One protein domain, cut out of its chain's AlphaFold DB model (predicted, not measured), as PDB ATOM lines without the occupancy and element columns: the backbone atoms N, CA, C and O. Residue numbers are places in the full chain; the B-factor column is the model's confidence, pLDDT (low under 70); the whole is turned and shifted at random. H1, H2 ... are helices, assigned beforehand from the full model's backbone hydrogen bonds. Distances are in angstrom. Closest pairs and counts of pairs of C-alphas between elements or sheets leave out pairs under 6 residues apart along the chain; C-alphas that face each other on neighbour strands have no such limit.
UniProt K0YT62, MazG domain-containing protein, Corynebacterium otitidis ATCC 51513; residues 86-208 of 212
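This is residues 86 to 208 of the 212 residues of the protein "MazG domain-containing protein" of Corynebacterium otitidis ATCC 51513 (UniProt K0YT62). A helical hairpin of H3 and H4 forms the larger body, with H1 packing on H4 and the short H2 at the corner after H1. From H4, H5 reaches out as an arm, with residues 167 to 172 standing free, and H6 crosses the arm's far end. The printed part has 123 residues with six named helices, H1 to H6 in order, and no named strand: it is all helix. It is loose, with a radius of gyration of the C-alphas of 18.0 A and spans of 49 by 42 by 25 A.

H1, residues 86 to 99, and H2, residues 101 to 105, touch only at the corner, closest at C-alphas 97 and 104, 5.0 A apart. H1 touches H4, residues 135 to 157, through residues 149 to 153 of H4 alone, at a steep tilt of 60 degrees; the closest C-alphas, Ala 94 and Ala 153, are 6.5 A apart. H3, residues 112 to 128, and H4 form a hairpin at a shallow tilt of 21 degrees, opposite ways, with C-alphas 122 and 140 closest at 4.9 A. H4, the hub, touches H5, residues 163 to 177, about perpendicular at 74 degrees; C-alphas 152 and 163 are closest at 5.2 A. H5 touches H6, residues 191 to 206, at a steep tilt of 62 degrees, with C-alphas 177 and 201 closest at 4.3 A. H4 and H6 are apart. Every O i to N i+4 pair is within hydrogen-bond range in H1 to H6.

H1 begins at C-alpha 86 (2.225, 54.366, 75.472) and is 20.2 A long. H2 is 6.3 A, H3 24.2 A, H4 32.6 A and H5 21.0 A. H6, 22.5 A, ends at C-alpha 206 (29.415, 62.340, 85.826).

The farthest C-alphas, Glu 101 and Gly 187, are 51.3 A apart. The printed part has no cut; the link from H5 to H6 is long. Residues 207 to 208 have pLDDT under 70.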
ATOM      1  N   VAL A  86       1.495  53.863  74.295       85.88
ATOM      2  CA  VAL A  86       2.225  54.366  75.472       85.88
ATOM      3  C   VAL A  86       1.500  55.540  76.130       85.88
ATOM      4  O   VAL A  86       1.359  55.570  77.349       85.88
ATOM      5  N   ASP A  87       0.982  56.476  75.340       80.69
ATOM      6  CA  ASP A  87       0.271  57.645  75.867       80.69
ATOM      7  C   ASP A  87      -1.080  57.243  76.477       80.69
ATOM      8  O   ASP A  87      -1.493  57.779  77.508       80.69
ATOM      9  N   ARG A  88      -1.733  56.213  75.917       80.50
ATOM     10  CA  ARG A  88      -2.889  55.566  76.553       80.50
ATOM     11  C   ARG A  88      -2.522  54.993  77.923       80.50
ATOM     12  O   ARG A  88      -3.270  55.206  78.874       80.50
ATOM     13  N   ALA A  89      -1.395  54.292  78.042       87.56
ATOM     14  CA  ALA A  89      -0.955  53.725  79.317       87.56
ATOM     15  C   ALA A  89      -0.676  54.814  80.370       87.56
ATOM     16  O   ALA A  89      -1.101  54.683  81.518       87.56
ATOM     17  N   VAL A  90      -0.057  55.932  79.967       89.62
ATOM     18  CA  VAL A  90       0.131  57.113  80.830       89.62
ATOM     19  C   VAL A  90      -1.209  57.656  81.325       89.62
ATOM     20  O   VAL A  90      -1.366  57.911  82.518       89.62
ATOM     21  N   ALA A  91      -2.195  57.798  80.438       83.50
ATOM     22  CA  ALA A  91      -3.514  58.296  80.815       83.50
ATOM     23  C   ALA A  91      -4.276  57.335  81.743       83.50
ATOM     24  O   ALA A  91      -4.934  57.787  82.681       83.50
ATOM     25  N   VAL A  92      -4.172  56.021  81.516       86.88
ATOM     26  CA  VAL A  92      -4.744  55.002  82.412       86.88
ATOM     27  C   VAL A  92      -4.118  55.102  83.801       86.88
ATOM     28  O   VAL A  92      -4.850  55.148  84.786       86.88
ATOM     29  N   MET A  93      -2.792  55.218  83.890       95.94
ATOM     30  CA  MET A  93      -2.099  55.405  85.167       95.94
ATOM     31  C   MET A  93      -2.533  56.700  85.868       95.94
ATOM     32  O   MET A  93      -2.809  56.690  87.065       95.94
ATOM     33  N   ALA A  94      -2.652  57.811  85.136       89.12
ATOM     34  CA  ALA A  94      -3.128  59.074  85.695       89.12
ATOM     35  C   ALA A  94      -4.557  58.955  86.256       89.12
ATOM     36  O   ALA A  94      -4.849  59.462  87.338       89.12
ATOM     37  N   GLU A  95      -5.448  58.245  85.561       89.31
ATOM     38  CA  GLU A  95      -6.811  57.991  86.035       89.31
ATOM     39  C   GLU A  95      -6.835  57.063  87.258       89.31
ATOM     40  O   GLU A  95      -7.584  57.317  88.208       89.31
ATOM     41  N   ALA A  96      -5.983  56.035  87.279       91.69
ATOM     42  CA  ALA A  96      -5.811  55.147  88.425       91.69
ATOM     43  C   ALA A  96      -5.329  55.937  89.653       91.69
ATOM     44  O   ALA A  96      -5.973  55.912  90.700       91.69
ATOM     45  N   ARG A  97      -4.300  56.778  89.490       95.38
ATOM     46  CA  ARG A  97      -3.828  57.739  90.504       95.38
ATOM     47  C   ARG A  97      -4.866  58.793  90.885       95.38
ATOM     48  O   ARG A  97      -4.774  59.377  91.956       95.38
ATOM     49  N   ARG A  98      -5.877  59.064  90.063       89.44
ATOM     50  CA  ARG A  98      -6.943  60.017  90.409       89.44
ATOM     51  C   ARG A  98      -8.054  59.378  91.239       89.44
ATOM     52  O   ARG A  98      -8.620  60.045  92.106       89.44
ATOM     53  N   ARG A  99      -8.404  58.120  90.961       91.25
ATOM     54  CA  ARG A  99      -9.608  57.464  91.511       91.25
ATOM     55  C   ARG A  99      -9.336  56.334  92.486       91.25
ATOM     56  O   ARG A  99     -10.165  56.105  93.362       91.25
ATOM     57  N   GLY A 100      -8.233  55.625  92.309       93.75
ATOM     58  CA  GLY A 100      -7.873  54.458  93.093       93.75
ATOM     59  C   GLY A 100      -7.299  54.847  94.450       93.75
ATOM     60  O   GLY A 100      -6.385  55.665  94.542       93.75
ATOM     61  N   GLU A 101      -7.863  54.306  95.530       96.56
ATOM     62  CA  GLU A 101      -7.376  54.579  96.888       96.56
ATOM     63  C   GLU A 101      -5.963  54.023  97.091       96.56
ATOM     64  O   GLU A 101      -5.092  54.729  97.602       96.56
ATOM     65  N   TRP A 102      -5.730  52.786  96.640       98.06
ATOM     66  CA  TRP A 102      -4.438  52.121  96.756       98.06
ATOM     67  C   TRP A 102      -3.382  52.809  95.895       98.06
ATOM     68  O   TRP A 102      -2.301  53.128  96.387       98.06
ATOM     69  N   GLU A 103      -3.717  53.109  94.642       98.25
ATOM     70  CA  GLU A 103      -2.836  53.757  93.681       98.25
ATOM     71  C   GLU A 103      -2.407  55.119  94.194       98.25
ATOM     72  O   GLU A 103      -1.225  55.430  94.130       98.25
ATOM     73  N   ARG A 104      -3.329  55.906  94.764       97.12
ATOM     74  CA  ARG A 104      -3.038  57.208  95.389       97.12
ATOM     75  C   ARG A 104      -2.129  57.121  96.603       97.12
ATOM     76  O   ARG A 104      -1.376  58.060  96.851       97.12
ATOM     77  N   ALA A 105      -2.232  56.044  97.374       97.94
ATOM     78  CA  ALA A 105      -1.434  55.855  98.579       97.94
ATOM     79  C   ALA A 105       0.039  55.539  98.272       97.94
ATOM     80  O   ALA A 105       0.879  55.693  99.157       97.94
ATOM     81  N   GLN A 106       0.364  55.132  97.038       98.56
ATOM     82  CA  GLN A 106       1.728  54.755  96.674       98.56
ATOM     83  C   GLN A 106       2.690  55.948  96.634       98.56
ATOM     84  O   GLN A 106       2.363  57.026  96.120       98.56
ATOM     85  N   THR A 107       3.904  55.717  97.130       98.50
ATOM     86  CA  THR A 107       5.069  56.600  97.013       98.50
ATOM     87  C   THR A 107       6.183  55.887  96.247       98.50
ATOM     88  O   THR A 107       6.090  54.694  95.966       98.50
ATOM     89  N   HIS A 108       7.261  56.599  95.905       98.44
ATOM     90  CA  HIS A 108       8.422  55.946  95.298       98.44
ATOM     91  C   HIS A 108       8.974  54.831  96.192       98.44
ATOM     92  O   HIS A 108       9.364  53.787  95.691       98.44
ATOM     93  N   GLU A 109       8.997  55.052  97.505       98.69
ATOM     94  CA  GLU A 109       9.524  54.115  98.489       98.69
ATOM     95  C   GLU A 109       8.619  52.896  98.680       98.69
ATOM     96  O   GLU A 109       9.134  51.785  98.771       98.69
ATOM     97  N   SER A 110       7.290  53.073  98.727       98.50
ATOM     98  CA  SER A 110       6.369  51.938  98.904       98.50
ATOM     99  C   SER A 110       6.363  50.990  97.705       98.50
ATOM    100  O   SER A 110       6.085  49.807  97.871       98.50
ATOM    101  N   LEU A 111       6.705  51.499  96.517       98.69
ATOM    102  CA  LEU A 111       6.741  50.735  95.273       98.69
ATOM    103  C   LEU A 111       8.024  49.923  95.063       98.69
ATOM    104  O   LEU A 111       8.037  49.046  94.208       98.69
ATOM    105  N   LEU A 112       9.088  50.165  95.839       98.62
ATOM    106  CA  LEU A 112      10.371  49.478  95.635       98.62
ATOM    107  C   LEU A 112      10.260  47.956  95.761       98.62
ATOM    108  O   LEU A 112      10.864  47.247  94.968       98.62
ATOM    109  N   ALA A 113       9.469  47.463  96.718       98.12
ATOM    110  CA  ALA A 113       9.285  46.023  96.900       98.12
ATOM    111  C   ALA A 113       8.615  45.376  95.679       98.12
ATOM    112  O   ALA A 113       9.057  44.321  95.243       98.12
ATOM    113  N   TYR A 114       7.612  46.048  95.104       98.19
ATOM    114  CA  TYR A 114       6.955  45.597  93.881       98.19
ATOM    115  C   TYR A 114       7.921  45.652  92.697       98.19
ATOM    116  O   TYR A 114       8.053  44.683  91.973       98.19
ATOM    117  N   LEU A 115       8.676  46.743  92.527       98.44
ATOM    118  CA  LEU A 115       9.676  46.834  91.460       98.44
ATOM    119  C   LEU A 115      10.736  45.726  91.531       98.44
ATOM    120  O   LEU A 115      11.124  45.200  90.489       98.44
ATOM    121  N   ASP A 116      11.210  45.389  92.730       98.44
ATOM    122  CA  ASP A 116      12.163  44.295  92.924       98.44
ATOM    123  C   ASP A 116      11.540  42.930  92.577       98.44
ATOM    124  O   ASP A 116      12.222  42.086  91.994       98.44
ATOM    125  N   GLU A 117      10.259  42.731  92.905       98.50
ATOM    126  CA  GLU A 117       9.474  41.540  92.558       98.50
ATOM    127  C   GLU A 117       9.295  41.415  91.039       98.50
ATOM    128  O   GLU A 117       9.840  40.473  90.466       98.50
ATOM    129  N   GLU A 118       8.702  42.408  90.365       98.25
ATOM    130  CA  GLU A 118       8.440  42.365  88.911       98.25
ATOM    131  C   GLU A 118       9.736  42.219  88.090       98.25
ATOM    132  O   GLU A 118       9.805  41.526  87.072       98.25
ATOM    133  N   ALA A 119      10.823  42.871  88.521       98.44
ATOM    134  CA  ALA A 119      12.122  42.718  87.868       98.44
ATOM    135  C   ALA A 119      12.713  41.312  88.074       98.44
ATOM    136  O   ALA A 119      13.446  40.814  87.210       98.44
ATOM    137  N   GLY A 120      12.426  40.691  89.219       98.44
ATOM    138  CA  GLY A 120      12.760  39.306  89.524       98.44
ATOM    139  C   GLY A 120      11.971  38.328  88.660       98.44
ATOM    140  O   GLY A 120      12.588  37.468  88.031       98.44
ATOM    141  N   GLU A 121      10.655  38.509  88.564       98.25
ATOM    142  CA  GLU A 121       9.755  37.674  87.762       98.25
ATOM    143  C   GLU A 121      10.113  37.740  86.275       98.25
ATOM    144  O   GLU A 121      10.345  36.700  85.655       98.25
ATOM    145  N   PHE A 122      10.364  38.935  85.725       98.31
ATOM    146  CA  PHE A 122      10.885  39.063  84.360       98.31
ATOM    147  C   PHE A 122      12.221  38.327  84.169       98.31
ATOM    148  O   PHE A 122      12.439  37.657  83.156       98.31
ATOM    149  N   ALA A 123      13.144  38.430  85.131       98.25
ATOM    150  CA  ALA A 123      14.424  37.731  85.045       98.25
ATOM    151  C   ALA A 123      14.260  36.204  85.103       98.25
ATOM    152  O   ALA A 123      15.008  35.489  84.432       98.25
ATOM    153  N   ASP A 124      13.310  35.704  85.889       97.81
ATOM    154  CA  ASP A 124      12.999  34.280  85.987       97.81
ATOM    155  C   ASP A 124      12.301  33.765  84.726       97.81
ATOM    156  O   ASP A 124      12.728  32.736  84.197       97.81
ATOM    157  N   ALA A 125      11.359  34.522  84.161       96.69
ATOM    158  CA  ALA A 125      10.742  34.218  82.873       96.69
ATOM    159  C   ALA A 125      11.799  34.111  81.760       96.69
ATOM    160  O   ALA A 125      11.827  33.132  81.018       96.69
ATOM    161  N   VAL A 126      12.765  35.040  81.698       97.19
ATOM    162  CA  VAL A 126      13.893  34.962  80.744       97.19
ATOM    163  C   VAL A 126      14.755  33.713  80.959       97.19
ATOM    164  O   VAL A 126      15.232  33.126  79.990       97.19
ATOM    165  N   ARG A 127      14.992  33.294  82.208       97.25
ATOM    166  CA  ARG A 127      15.789  32.088  82.512       97.25
ATOM    167  C   ARG A 127      15.051  30.798  82.170       97.25
ATOM    168  O   ARG A 127      15.707  29.815  81.828       97.25
ATOM    169  N   ALA A 128      13.730  30.793  82.317       94.81
ATOM    170  CA  ALA A 128      12.871  29.664  81.991       94.81
ATOM    171  C   ALA A 128      12.563  29.574  80.487       94.81
ATOM    172  O   ALA A 128      12.227  28.492  80.006       94.81
ATOM    173  N   TRP A 129      12.703  30.680  79.751       95.56
ATOM    174  CA  TRP A 129      12.390  30.757  78.330       95.56
ATOM    175  C   TRP A 129      13.271  29.830  77.485       95.56
ATOM    176  O   TRP A 129      14.503  29.895  77.504       95.56
ATOM    177  N   ASP A 130      12.620  28.977  76.697       93.19
ATOM    178  CA  ASP A 130      13.246  27.949  75.860       93.19
ATOM    179  C   ASP A 130      13.180  28.264  74.353       93.19
ATOM    180  O   ASP A 130      13.512  27.417  73.518       93.19
ATOM    181  N   GLY A 131      12.793  29.494  73.996       88.50
ATOM    182  CA  GLY A 131      12.580  29.920  72.610       88.50
ATOM    183  C   GLY A 131      11.154  29.700  72.093       88.50
ATOM    184  O   GLY A 131      10.943  29.782  70.881       88.50
ATOM    185  N   GLY A 132      10.214  29.364  72.984       83.56
ATOM    186  CA  GLY A 132       8.791  29.185  72.704       83.56
ATOM    187  C   GLY A 132       7.984  30.489  72.624       83.56
ATOM    188  O   GLY A 132       8.321  31.401  71.879       83.56
ATOM    189  N   ASP A 133       6.855  30.535  73.333       87.06
ATOM    190  CA  ASP A 133       5.923  31.671  73.327       87.06
ATOM    191  C   ASP A 133       6.445  32.838  74.187       87.06
ATOM    192  O   ASP A 133       6.814  32.655  75.345       87.06
ATOM    193  N   ASP A 134       6.431  34.049  73.630       95.44
ATOM    194  CA  ASP A 134       6.878  35.281  74.293       95.44
ATOM    195  C   ASP A 134       5.778  35.936  75.148       95.44
ATOM    196  O   ASP A 134       5.985  37.019  75.703       95.44
ATOM    197  N   ALA A 135       4.590  35.327  75.242       94.56
ATOM    198  CA  ALA A 135       3.467  35.869  76.004       94.56
ATOM    199  C   ALA A 135       3.822  36.164  77.471       94.56
ATOM    200  O   ALA A 135       3.486  37.241  77.959       94.56
ATOM    201  N   GLU A 136       4.534  35.249  78.135       94.38
ATOM    202  CA  GLU A 136       4.994  35.421  79.521       94.38
ATOM    203  C   GLU A 136       6.012  36.564  79.615       94.38
ATOM    204  O   GLU A 136       5.776  37.531  80.328       94.38
ATOM    205  N   LEU A 137       7.063  36.557  78.780       97.00
ATOM    206  CA  LEU A 137       8.061  37.638  78.732       97.00
ATOM    207  C   LEU A 137       7.432  39.020  78.525       97.00
ATOM    208  O   LEU A 137       7.866  40.008  79.119       97.00
ATOM    209  N   LYS A 138       6.424  39.103  77.653       97.12
ATOM    210  CA  LYS A 138       5.688  40.340  77.389       97.12
ATOM    211  C   LYS A 138       4.839  40.767  78.588       97.12
ATOM    212  O   LYS A 138       4.728  41.972  78.804       97.12
ATOM    213  N   GLY A 139       4.223  39.817  79.294       97.19
ATOM    214  CA  GLY A 139       3.454  40.060  80.518       97.19
ATOM    215  C   GLY A 139       4.336  40.669  81.598       97.19
ATOM    216  O   GLY A 139       4.147  41.829  81.945       97.19
ATOM    217  N   GLU A 140       5.402  39.966  81.967       98.00
ATOM    218  CA  GLU A 140       6.336  40.413  83.008       98.00
ATOM    219  C   GLU A 140       6.995  41.763  82.667       98.00
ATOM    220  O   GLU A 140       7.163  42.651  83.505       98.00
ATOM    221  N   LEU A 141       7.337  41.992  81.391       97.94
ATOM    222  CA  LEU A 141       7.877  43.287  80.971       97.94
ATOM    223  C   LEU A 141       6.825  44.412  81.036       97.94
ATOM    224  O   LEU A 141       7.191  45.579  81.219       97.94
ATOM    225  N   ALA A 142       5.537  44.095  80.879       98.31
ATOM    226  CA  ALA A 142       4.453  45.052  81.083       98.31
ATOM    227  C   ALA A 142       4.294  45.413  82.567       98.31
ATOM    228  O   ALA A 142       4.039  46.585  82.856       98.31
ATOM    229  N   ASP A 143       4.537  44.480  83.485       98.38
ATOM    230  CA  ASP A 143       4.513  44.738  84.928       98.38
ATOM    231  C   ASP A 143       5.732  45.558  85.382       98.38
ATOM    232  O   ASP A 143       5.596  46.557  86.095       98.38
ATOM    233  N   VAL A 144       6.920  45.313  84.817       98.62
ATOM    234  CA  VAL A 144       8.061  46.240  84.970       98.62
ATOM    235  C   VAL A 144       7.718  47.637  84.427       98.62
ATOM    236  O   VAL A 144       8.050  48.660  85.037       98.62
ATOM    237  N   PHE A 145       7.034  47.719  83.282       98.62
ATOM    238  CA  PHE A 145       6.602  48.998  82.715       98.62
ATOM    239  C   PHE A 145       5.548  49.704  83.586       98.62
ATOM    240  O   PHE A 145       5.595  50.933  83.710       98.62
ATOM    241  N   LEU A 146       4.657  48.962  84.249       98.50
ATOM    242  CA  LEU A 146       3.702  49.490  85.229       98.50
ATOM    243  C   LEU A 146       4.424  50.241  86.355       98.50
ATOM    244  O   LEU A 146       4.022  51.354  86.709       98.50
ATOM    245  N   GLN A 147       5.534  49.699  86.855       98.62
ATOM    246  CA  GLN A 147       6.344  50.371  87.875       98.62
ATOM    247  C   GLN A 147       6.947  51.681  87.347       98.62
ATOM    248  O   GLN A 147       6.857  52.723  88.004       98.62
ATOM    249  N   VAL A 148       7.489  51.688  86.122       98.62
ATOM    250  CA  VAL A 148       8.002  52.918  85.483       98.62
ATOM    251  C   VAL A 148       6.905  53.986  85.374       98.62
ATOM    252  O   VAL A 148       7.158  55.155  85.682       98.62
ATOM    253  N   LEU A 149       5.686  53.597  84.988       98.62
ATOM    254  CA  LEU A 149       4.531  54.495  84.911       98.62
ATOM    255  C   LEU A 149       4.156  55.080  86.274       98.62
ATOM    256  O   LEU A 149       3.926  56.286  86.363       98.62
ATOM    257  N   PHE A 150       4.139  54.270  87.335       98.62
ATOM    258  CA  PHE A 150       3.873  54.760  88.688       98.62
ATOM    259  C   PHE A 150       4.897  55.807  89.131       98.62
ATOM    260  O   PHE A 150       4.522  56.895  89.577       98.62
ATOM    261  N   HIS A 151       6.193  55.512  88.989       98.69
ATOM    262  CA  HIS A 151       7.243  56.459  89.363       98.69
ATOM    263  C   HIS A 151       7.155  57.749  88.534       98.69
ATOM    264  O   HIS A 151       7.290  58.841  89.087       98.69
ATOM    265  N   ALA A 152       6.869  57.657  87.233       98.50
ATOM    266  CA  ALA A 152       6.655  58.836  86.400       98.50
ATOM    267  C   ALA A 152       5.423  59.650  86.836       98.50
ATOM    268  O   ALA A 152       5.508  60.872  86.929       98.50
ATOM    269  N   ALA A 153       4.301  59.001  87.157       97.94
ATOM    270  CA  ALA A 153       3.081  59.679  87.597       97.94
ATOM    271  C   ALA A 153       3.268  60.395  88.947       97.94
ATOM    272  O   ALA A 153       2.929  61.570  89.074       97.94
ATOM    273  N   ILE A 154       3.899  59.736  89.926       98.31
ATOM    274  CA  ILE A 154       4.216  60.328  91.239       98.31
ATOM    275  C   ILE A 154       5.132  61.553  91.088       98.31
ATOM    276  O   ILE A 154       4.965  62.561  91.782       98.31
ATOM    277  N   ALA A 155       6.113  61.497  90.183       98.25
ATOM    278  CA  ALA A 155       6.982  62.636  89.900       98.25
ATOM    279  C   ALA A 155       6.235  63.776  89.189       98.25
ATOM    280  O   ALA A 155       6.464  64.947  89.513       98.25
ATOM    281  N   ALA A 156       5.328  63.448  88.268       96.81
ATOM    282  CA  ALA A 156       4.533  64.416  87.520       96.81
ATOM    283  C   ALA A 156       3.557  65.179  88.429       96.81
ATOM    284  O   ALA A 156       3.467  66.401  88.331       96.81
ATOM    285  N   GLU A 157       2.906  64.503  89.381       94.62
ATOM    286  CA  GLU A 157       2.029  65.129  90.389       94.62
ATOM    287  C   GLU A 157       2.753  66.185  91.238       94.62
ATOM    288  O   GLU A 157       2.151  67.148  91.711       94.62
ATOM    289  N   ARG A 158       4.067  66.026  91.409       94.50
ATOM    290  CA  ARG A 158       4.935  66.969  92.125       94.50
ATOM    291  C   ARG A 158       5.509  68.071  91.227       94.50
ATOM    292  O   ARG A 158       6.294  68.884  91.712       94.50
ATOM    293  N   GLY A 159       5.179  68.078  89.934       95.25
ATOM    294  CA  GLY A 159       5.754  68.986  88.940       95.25
ATOM    295  C   GLY A 159       7.241  68.738  88.664       95.25
ATOM    296  O   GLY A 159       7.948  69.675  88.303       95.25
ATOM    297  N   SER A 160       7.739  67.512  88.888       98.12
ATOM    298  CA  SER A 160       9.167  67.192  88.759       98.12
ATOM    299  C   SER A 160       9.552  66.701  87.363       98.12
ATOM    300  O   SER A 160      10.418  67.305  86.741       98.12
ATOM    301  N   PHE A 161       8.989  65.579  86.909       97.81
ATOM    302  CA  PHE A 161       9.238  65.002  85.583       97.81
ATOM    303  C   PHE A 161       8.092  64.067  85.184       97.81
ATOM    304  O   PHE A 161       7.347  63.592  86.038       97.81
ATOM    305  N   THR A 162       7.980  63.792  83.890       97.00
ATOM    306  CA  THR A 162       6.974  62.933  83.254       97.00
ATOM    307  C   THR A 162       7.620  61.695  82.623       97.00
ATOM    308  O   THR A 162       8.845  61.582  82.558       97.00
ATOM    309  N   LEU A 163       6.815  60.761  82.098       97.25
ATOM    310  CA  LEU A 163       7.349  59.639  81.312       97.25
ATOM    311  C   LEU A 163       8.097  60.127  80.055       97.25
ATOM    312  O   LEU A 163       9.104  59.532  79.673       97.25
ATOM    313  N   GLY A 164       7.638  61.225  79.443       95.62
ATOM    314  CA  GLY A 164       8.318  61.855  78.309       95.62
ATOM    315  C   GLY A 164       9.732  62.302  78.675       95.62
ATOM    316  O   GLY A 164      10.685  61.939  77.992       95.62
ATOM    317  N   ASP A 165       9.891  62.961  79.824       97.00
ATOM    318  CA  ASP A 165      11.207  63.384  80.321       97.00
ATOM    319  C   ASP A 165      12.136  62.188  80.614       97.00
ATOM    320  O   ASP A 165      13.352  62.265  80.416       97.00
ATOM    321  N   VAL A 166      11.585  61.051  81.060       97.88
ATOM    322  CA  VAL A 166      12.351  59.801  81.233       97.88
ATOM    323  C   VAL A 166      12.861  59.288  79.881       97.88
ATOM    324  O   VAL A 166      14.039  58.928  79.767       97.88
ATOM    325  N   ALA A 167      12.008  59.285  78.853       96.19
ATOM    326  CA  ALA A 167      12.371  58.876  77.497       96.19
ATOM    327  C   ALA A 167      13.406  59.822  76.859       96.19
ATOM    328  O   ALA A 167      14.377  59.362  76.244       96.19
ATOM    329  N   ASP A 168      13.267  61.130  77.071       94.81
ATOM    330  CA  ASP A 168      14.238  62.129  76.625       94.81
ATOM    331  C   ASP A 168      15.579  61.946  77.341       94.81
ATOM    332  O   ASP A 168      16.623  61.869  76.689       94.81
ATOM    333  N   SER A 169      15.569  61.730  78.661       95.69
ATOM    334  CA  SER A 169      16.787  61.439  79.430       95.69
ATOM    335  C   SER A 169      17.507  60.184  78.928       95.69
ATOM    336  O   SER A 169      18.743  60.145  78.872       95.69
ATOM    337  N   PHE A 170      16.767  59.134  78.559       95.75
ATOM    338  CA  PHE A 170      17.338  57.951  77.916       95.75
ATOM    339  C   PHE A 170      17.978  58.307  76.569       95.75
ATOM    340  O   PHE A 170      19.143  57.975  76.335       95.75
ATOM    341  N   THR A 171      17.262  59.034  75.712       95.19
ATOM    342  CA  THR A 171      17.747  59.431  74.384       95.19
ATOM    343  C   THR A 171      19.012  60.284  74.476       95.19
ATOM    344  O   THR A 171      19.987  60.030  73.766       95.19
ATOM    345  N   GLU A 172      19.066  61.246  75.394       94.19
ATOM    346  CA  GLU A 172      20.259  62.057  75.659       94.19
ATOM    347  C   GLU A 172      21.449  61.213  76.137       94.19
ATOM    348  O   GLU A 172      22.581  61.404  75.673       94.19
ATOM    349  N   LYS A 173      21.214  60.234  77.025       93.69
ATOM    350  CA  LYS A 173      22.256  59.276  77.441       93.69
ATOM    351  C   LYS A 173      22.785  58.501  76.242       93.69
ATOM    352  O   LYS A 173      24.001  58.340  76.137       93.69
ATOM    353  N   MET A 174      21.908  58.055  75.346       96.19
ATOM    354  CA  MET A 174      22.306  57.318  74.148       96.19
ATOM    355  C   MET A 174      23.087  58.196  73.171       96.19
ATOM    356  O   MET A 174      24.124  57.756  72.688       96.19
ATOM    357  N   ARG A 175      22.697  59.460  72.961       93.75
ATOM    358  CA  ARG A 175      23.474  60.411  72.138       93.75
ATOM    359  C   ARG A 175      24.906  60.592  72.643       93.75
ATOM    360  O   ARG A 175      25.823  60.751  71.847       93.75
ATOM    361  N   SER A 176      25.099  60.550  73.961       93.00
ATOM    362  CA  SER A 176      26.419  60.666  74.595       93.00
ATOM    363  C   SER A 176      27.227  59.362  74.570       93.00
ATOM    364  O   SER A 176      28.436  59.383  74.350       93.00
ATOM    365  N   ARG A 177      26.582  58.218  74.827       94.88
ATOM    366  CA  ARG A 177      27.257  56.922  75.049       94.88
ATOM    367  C   ARG A 177      27.352  56.044  73.803       94.88
ATOM    368  O   ARG A 177      28.189  55.151  73.766       94.88
ATOM    369  N   ALA A 178      26.505  56.292  72.813       95.31
ATOM    370  CA  ALA A 178      26.430  55.574  71.547       95.31
ATOM    371  C   ALA A 178      26.164  56.567  70.391       95.31
ATOM    372  O   ALA A 178      25.123  56.497  69.737       95.31
ATOM    373  N   PRO A 179      27.082  57.524  70.138       94.69
ATOM    374  CA  PRO A 179      26.879  58.581  69.142       94.69
ATOM    375  C   PRO A 179      26.683  58.051  67.714       94.69
ATOM    376  O   PRO A 179      25.985  58.691  66.930       94.69
ATOM    377  N   TYR A 180      27.208  56.857  67.413       93.75
ATOM    378  CA  TYR A 180      27.047  56.182  66.121       93.75
ATOM    379  C   TYR A 180      25.580  55.894  65.755       93.75
ATOM    380  O   TYR A 180      25.254  55.686  64.594       93.75
ATOM    381  N   LEU A 181      24.657  55.916  66.724       94.81
ATOM    382  CA  LEU A 181      23.221  55.810  66.447       94.81
ATOM    383  C   LEU A 181      22.621  57.104  65.861       94.81
ATOM    384  O   LEU A 181      21.481  57.090  65.403       94.81
ATOM    385  N   PHE A 182      23.347  58.229  65.898       94.94
ATOM    386  CA  PHE A 182      22.809  59.566  65.614       94.94
ATOM    387  C   PHE A 182      23.647  60.404  64.640       94.94
ATOM    388  O   PHE A 182      23.187  61.463  64.217       94.94
ATOM    389  N   ASP A 183      24.863  59.978  64.306       92.50
ATOM    390  CA  ASP A 183      25.806  60.739  63.473       92.50
ATOM    391  C   ASP A 183      25.740  60.388  61.975       92.50
ATOM    392  O   ASP A 183      26.499  60.931  61.173       92.50
ATOM    393  N   GLY A 184      24.818  59.500  61.588       91.06
ATOM    394  CA  GLY A 184      24.658  59.036  60.209       91.06
ATOM    395  C   GLY A 184      25.672  57.971  59.787       91.06
ATOM    396  O   GLY A 184      25.705  57.602  58.610       91.06
ATOM    397  N   SER A 185      26.491  57.463  60.715       88.62
ATOM    398  CA  SER A 185      27.315  56.284  60.469       88.62
ATOM    399  C   SER A 185      26.447  55.054  60.178       88.62
ATOM    400  O   SER A 185      25.287  54.949  60.578       88.62
ATOM    401  N   SER A 186      27.003  54.124  59.405       88.75
ATOM    402  CA  SER A 186      26.348  52.866  59.053       88.75
ATOM    403  C   SER A 186      27.323  51.704  59.203       88.75
ATOM    404  O   SER A 186      28.539  51.885  59.129       88.75
ATOM    405  N   GLY A 187      26.783  50.506  59.426       91.81
ATOM    406  CA  GLY A 187      27.563  49.295  59.676       91.81
ATOM    407  C   GLY A 187      27.535  48.846  61.137       91.81
ATOM    408  O   GLY A 187      27.044  49.540  62.024       91.81
ATOM    409  N   ILE A 188      28.029  47.630  61.368       93.88
ATOM    410  CA  ILE A 188      28.088  47.025  62.700       93.88
ATOM    411  C   ILE A 188      29.296  47.599  63.438       93.88
ATOM    412  O   ILE A 188      30.420  47.518  62.947       93.88
ATOM    413  N   ILE A 189      29.056  48.145  64.627       95.12
ATOM    414  CA  ILE A 189      30.113  48.574  65.544       95.12
ATOM    415  C   ILE A 189      30.453  47.397  66.456       95.12
ATOM    416  O   ILE A 189      29.552  46.795  67.040       95.12
ATOM    417  N   ASP A 190      31.732  47.060  66.579       96.12
ATOM    418  CA  ASP A 190      32.183  45.967  67.437       96.12
ATOM    419  C   ASP A 190      32.006  46.291  68.933       96.12
ATOM    420  O   ASP A 190      31.968  47.454  69.341       96.12
ATOM    421  N   ALA A 191      31.901  45.249  69.760       96.12
ATOM    422  CA  ALA A 191      31.629  45.390  71.188       96.12
ATOM    423  C   ALA A 191      32.709  46.194  71.936       96.12
ATOM    424  O   ALA A 191      32.374  46.994  72.807       96.12
ATOM    425  N   GLU A 192      33.988  46.056  71.571       96.56
ATOM    426  CA  GLU A 192      35.081  46.780  72.232       96.56
ATOM    427  C   GLU A 192      34.968  48.293  71.980       96.56
ATOM    428  O   GLU A 192      35.124  49.113  72.893       96.56
ATOM    429  N   SER A 193      34.641  48.683  70.747       94.50
ATOM    430  CA  SER A 193      34.345  50.071  70.389       94.50
ATOM    431  C   SER A 193      33.121  50.605  71.140       94.50
ATOM    432  O   SER A 193      33.164  51.723  71.665       94.50
ATOM    433  N   GLN A 194      32.050  49.812  71.250       95.44
ATOM    434  CA  GLN A 194      30.851  50.189  72.012       95.44
ATOM    435  C   GLN A 194      31.166  50.409  73.499       95.44
ATOM    436  O   GLN A 194      30.762  51.425  74.066       95.44
ATOM    437  N   GLU A 195      31.938  49.520  74.128       95.38
ATOM    438  CA  GLU A 195      32.350  49.640  75.533       95.38
ATOM    439  C   GLU A 195      33.170  50.911  75.790       95.38
ATOM    440  O   GLU A 195      32.910  51.639  76.757       95.38
ATOM    441  N   LYS A 196      34.124  51.227  74.901       94.75
ATOM    442  CA  LYS A 196      34.939  52.452  74.987       94.75
ATOM    443  C   LYS A 196      34.077  53.711  74.904       94.75
ATOM    444  O   LYS A 196      34.233  54.613  75.733       94.75
ATOM    445  N   LEU A 197      33.157  53.770  73.939       94.25
ATOM    446  CA  LEU A 197      32.235  54.898  73.775       94.25
ATOM    447  C   LEU A 197      31.310  55.045  74.987       94.25
ATOM    448  O   LEU A 197      31.139  56.146  75.517       94.25
ATOM    449  N   TRP A 198      30.791  53.929  75.492       93.88
ATOM    450  CA  TRP A 198      29.907  53.918  76.649       93.88
ATOM    451  C   TRP A 198      30.599  54.430  77.916       93.88
ATOM    452  O   TRP A 198      30.044  55.267  78.640       93.88
ATOM    453  N   ALA A 199      31.829  53.977  78.177       92.69
ATOM    454  CA  ALA A 199      32.643  54.448  79.296       92.69
ATOM    455  C   ALA A 199      32.970  55.946  79.173       92.69
ATOM    456  O   ALA A 199      32.836  56.693  80.148       92.69
ATOM    457  N   ALA A 200      33.335  56.410  77.973       91.81
ATOM    458  CA  ALA A 200      33.606  57.822  77.710       91.81
ATOM    459  C   ALA A 200      32.371  58.707  77.967       91.81
ATOM    460  O   ALA A 200      32.463  59.690  78.711       91.81
ATOM    461  N   GLY A 201      31.204  58.324  77.441       89.44
ATOM    462  CA  GLY A 201      29.948  59.055  77.636       89.44
ATOM    463  C   GLY A 201      29.483  59.080  79.099       89.44
ATOM    464  O   GLY A 201      29.016  60.112  79.591       89.44
ATOM    465  N   LYS A 202      29.666  57.979  79.847       88.94
ATOM    466  CA  LYS A 202      29.417  57.937  81.304       88.94
ATOM    467  C   LYS A 202      30.299  58.929  82.067       88.94
ATOM    468  O   LYS A 202      29.781  59.690  82.887       88.94
ATOM    469  N   ASN A 203      31.601  58.953  81.781       85.50
ATOM    470  CA  ASN A 203      32.557  59.843  82.446       85.50
ATOM    471  C   ASN A 203      32.255  61.323  82.176       85.50
ATOM    472  O   ASN A 203      32.333  62.150  83.086       85.50
ATOM    473  N   ALA A 204      31.874  61.663  80.941       79.81
ATOM    474  CA  ALA A 204      31.477  63.020  80.579       79.81
ATOM    475  C   ALA A 204      30.223  63.481  81.346       79.81
ATOM    476  O   ALA A 204      30.184  64.610  81.834       79.81
ATOM    477  N   ALA A 205      29.229  62.600  81.514       77.38
ATOM    478  CA  ALA A 205      28.010  62.902  82.266       77.38
ATOM    479  C   ALA A 205      28.269  63.090  83.773       77.38
ATOM    480  O   ALA A 205      27.770  64.041  84.367       77.38
ATOM    481  N   GLN A 206      29.094  62.238  84.393       74.81
ATOM    482  CA  GLN A 206      29.415  62.340  85.826       74.81
ATOM    483  C   GLN A 206      30.178  63.618  86.188       74.81
ATOM    484  O   GLN A 206      30.004  64.142  87.282       74.81
ATOM    485  N   ARG A 207      31.002  64.147  85.276       69.44
ATOM    486  CA  ARG A 207      31.690  65.438  85.468       69.44
ATOM    487  C   ARG A 207      30.739  66.638  85.442       69.44
ATOM    488  O   ARG A 207      31.123  67.717  85.878       69.44
ATOM    489  N   ARG A 208      29.526  66.459  84.912       65.31
ATOM    490  CA  ARG A 208      28.500  67.498  84.748       65.31
ATOM    491  C   ARG A 208      27.555  67.609  85.951       65.31
ATOM    492  O   ARG A 208      26.914  68.642  86.100       65.31
TER     493      ARG A 208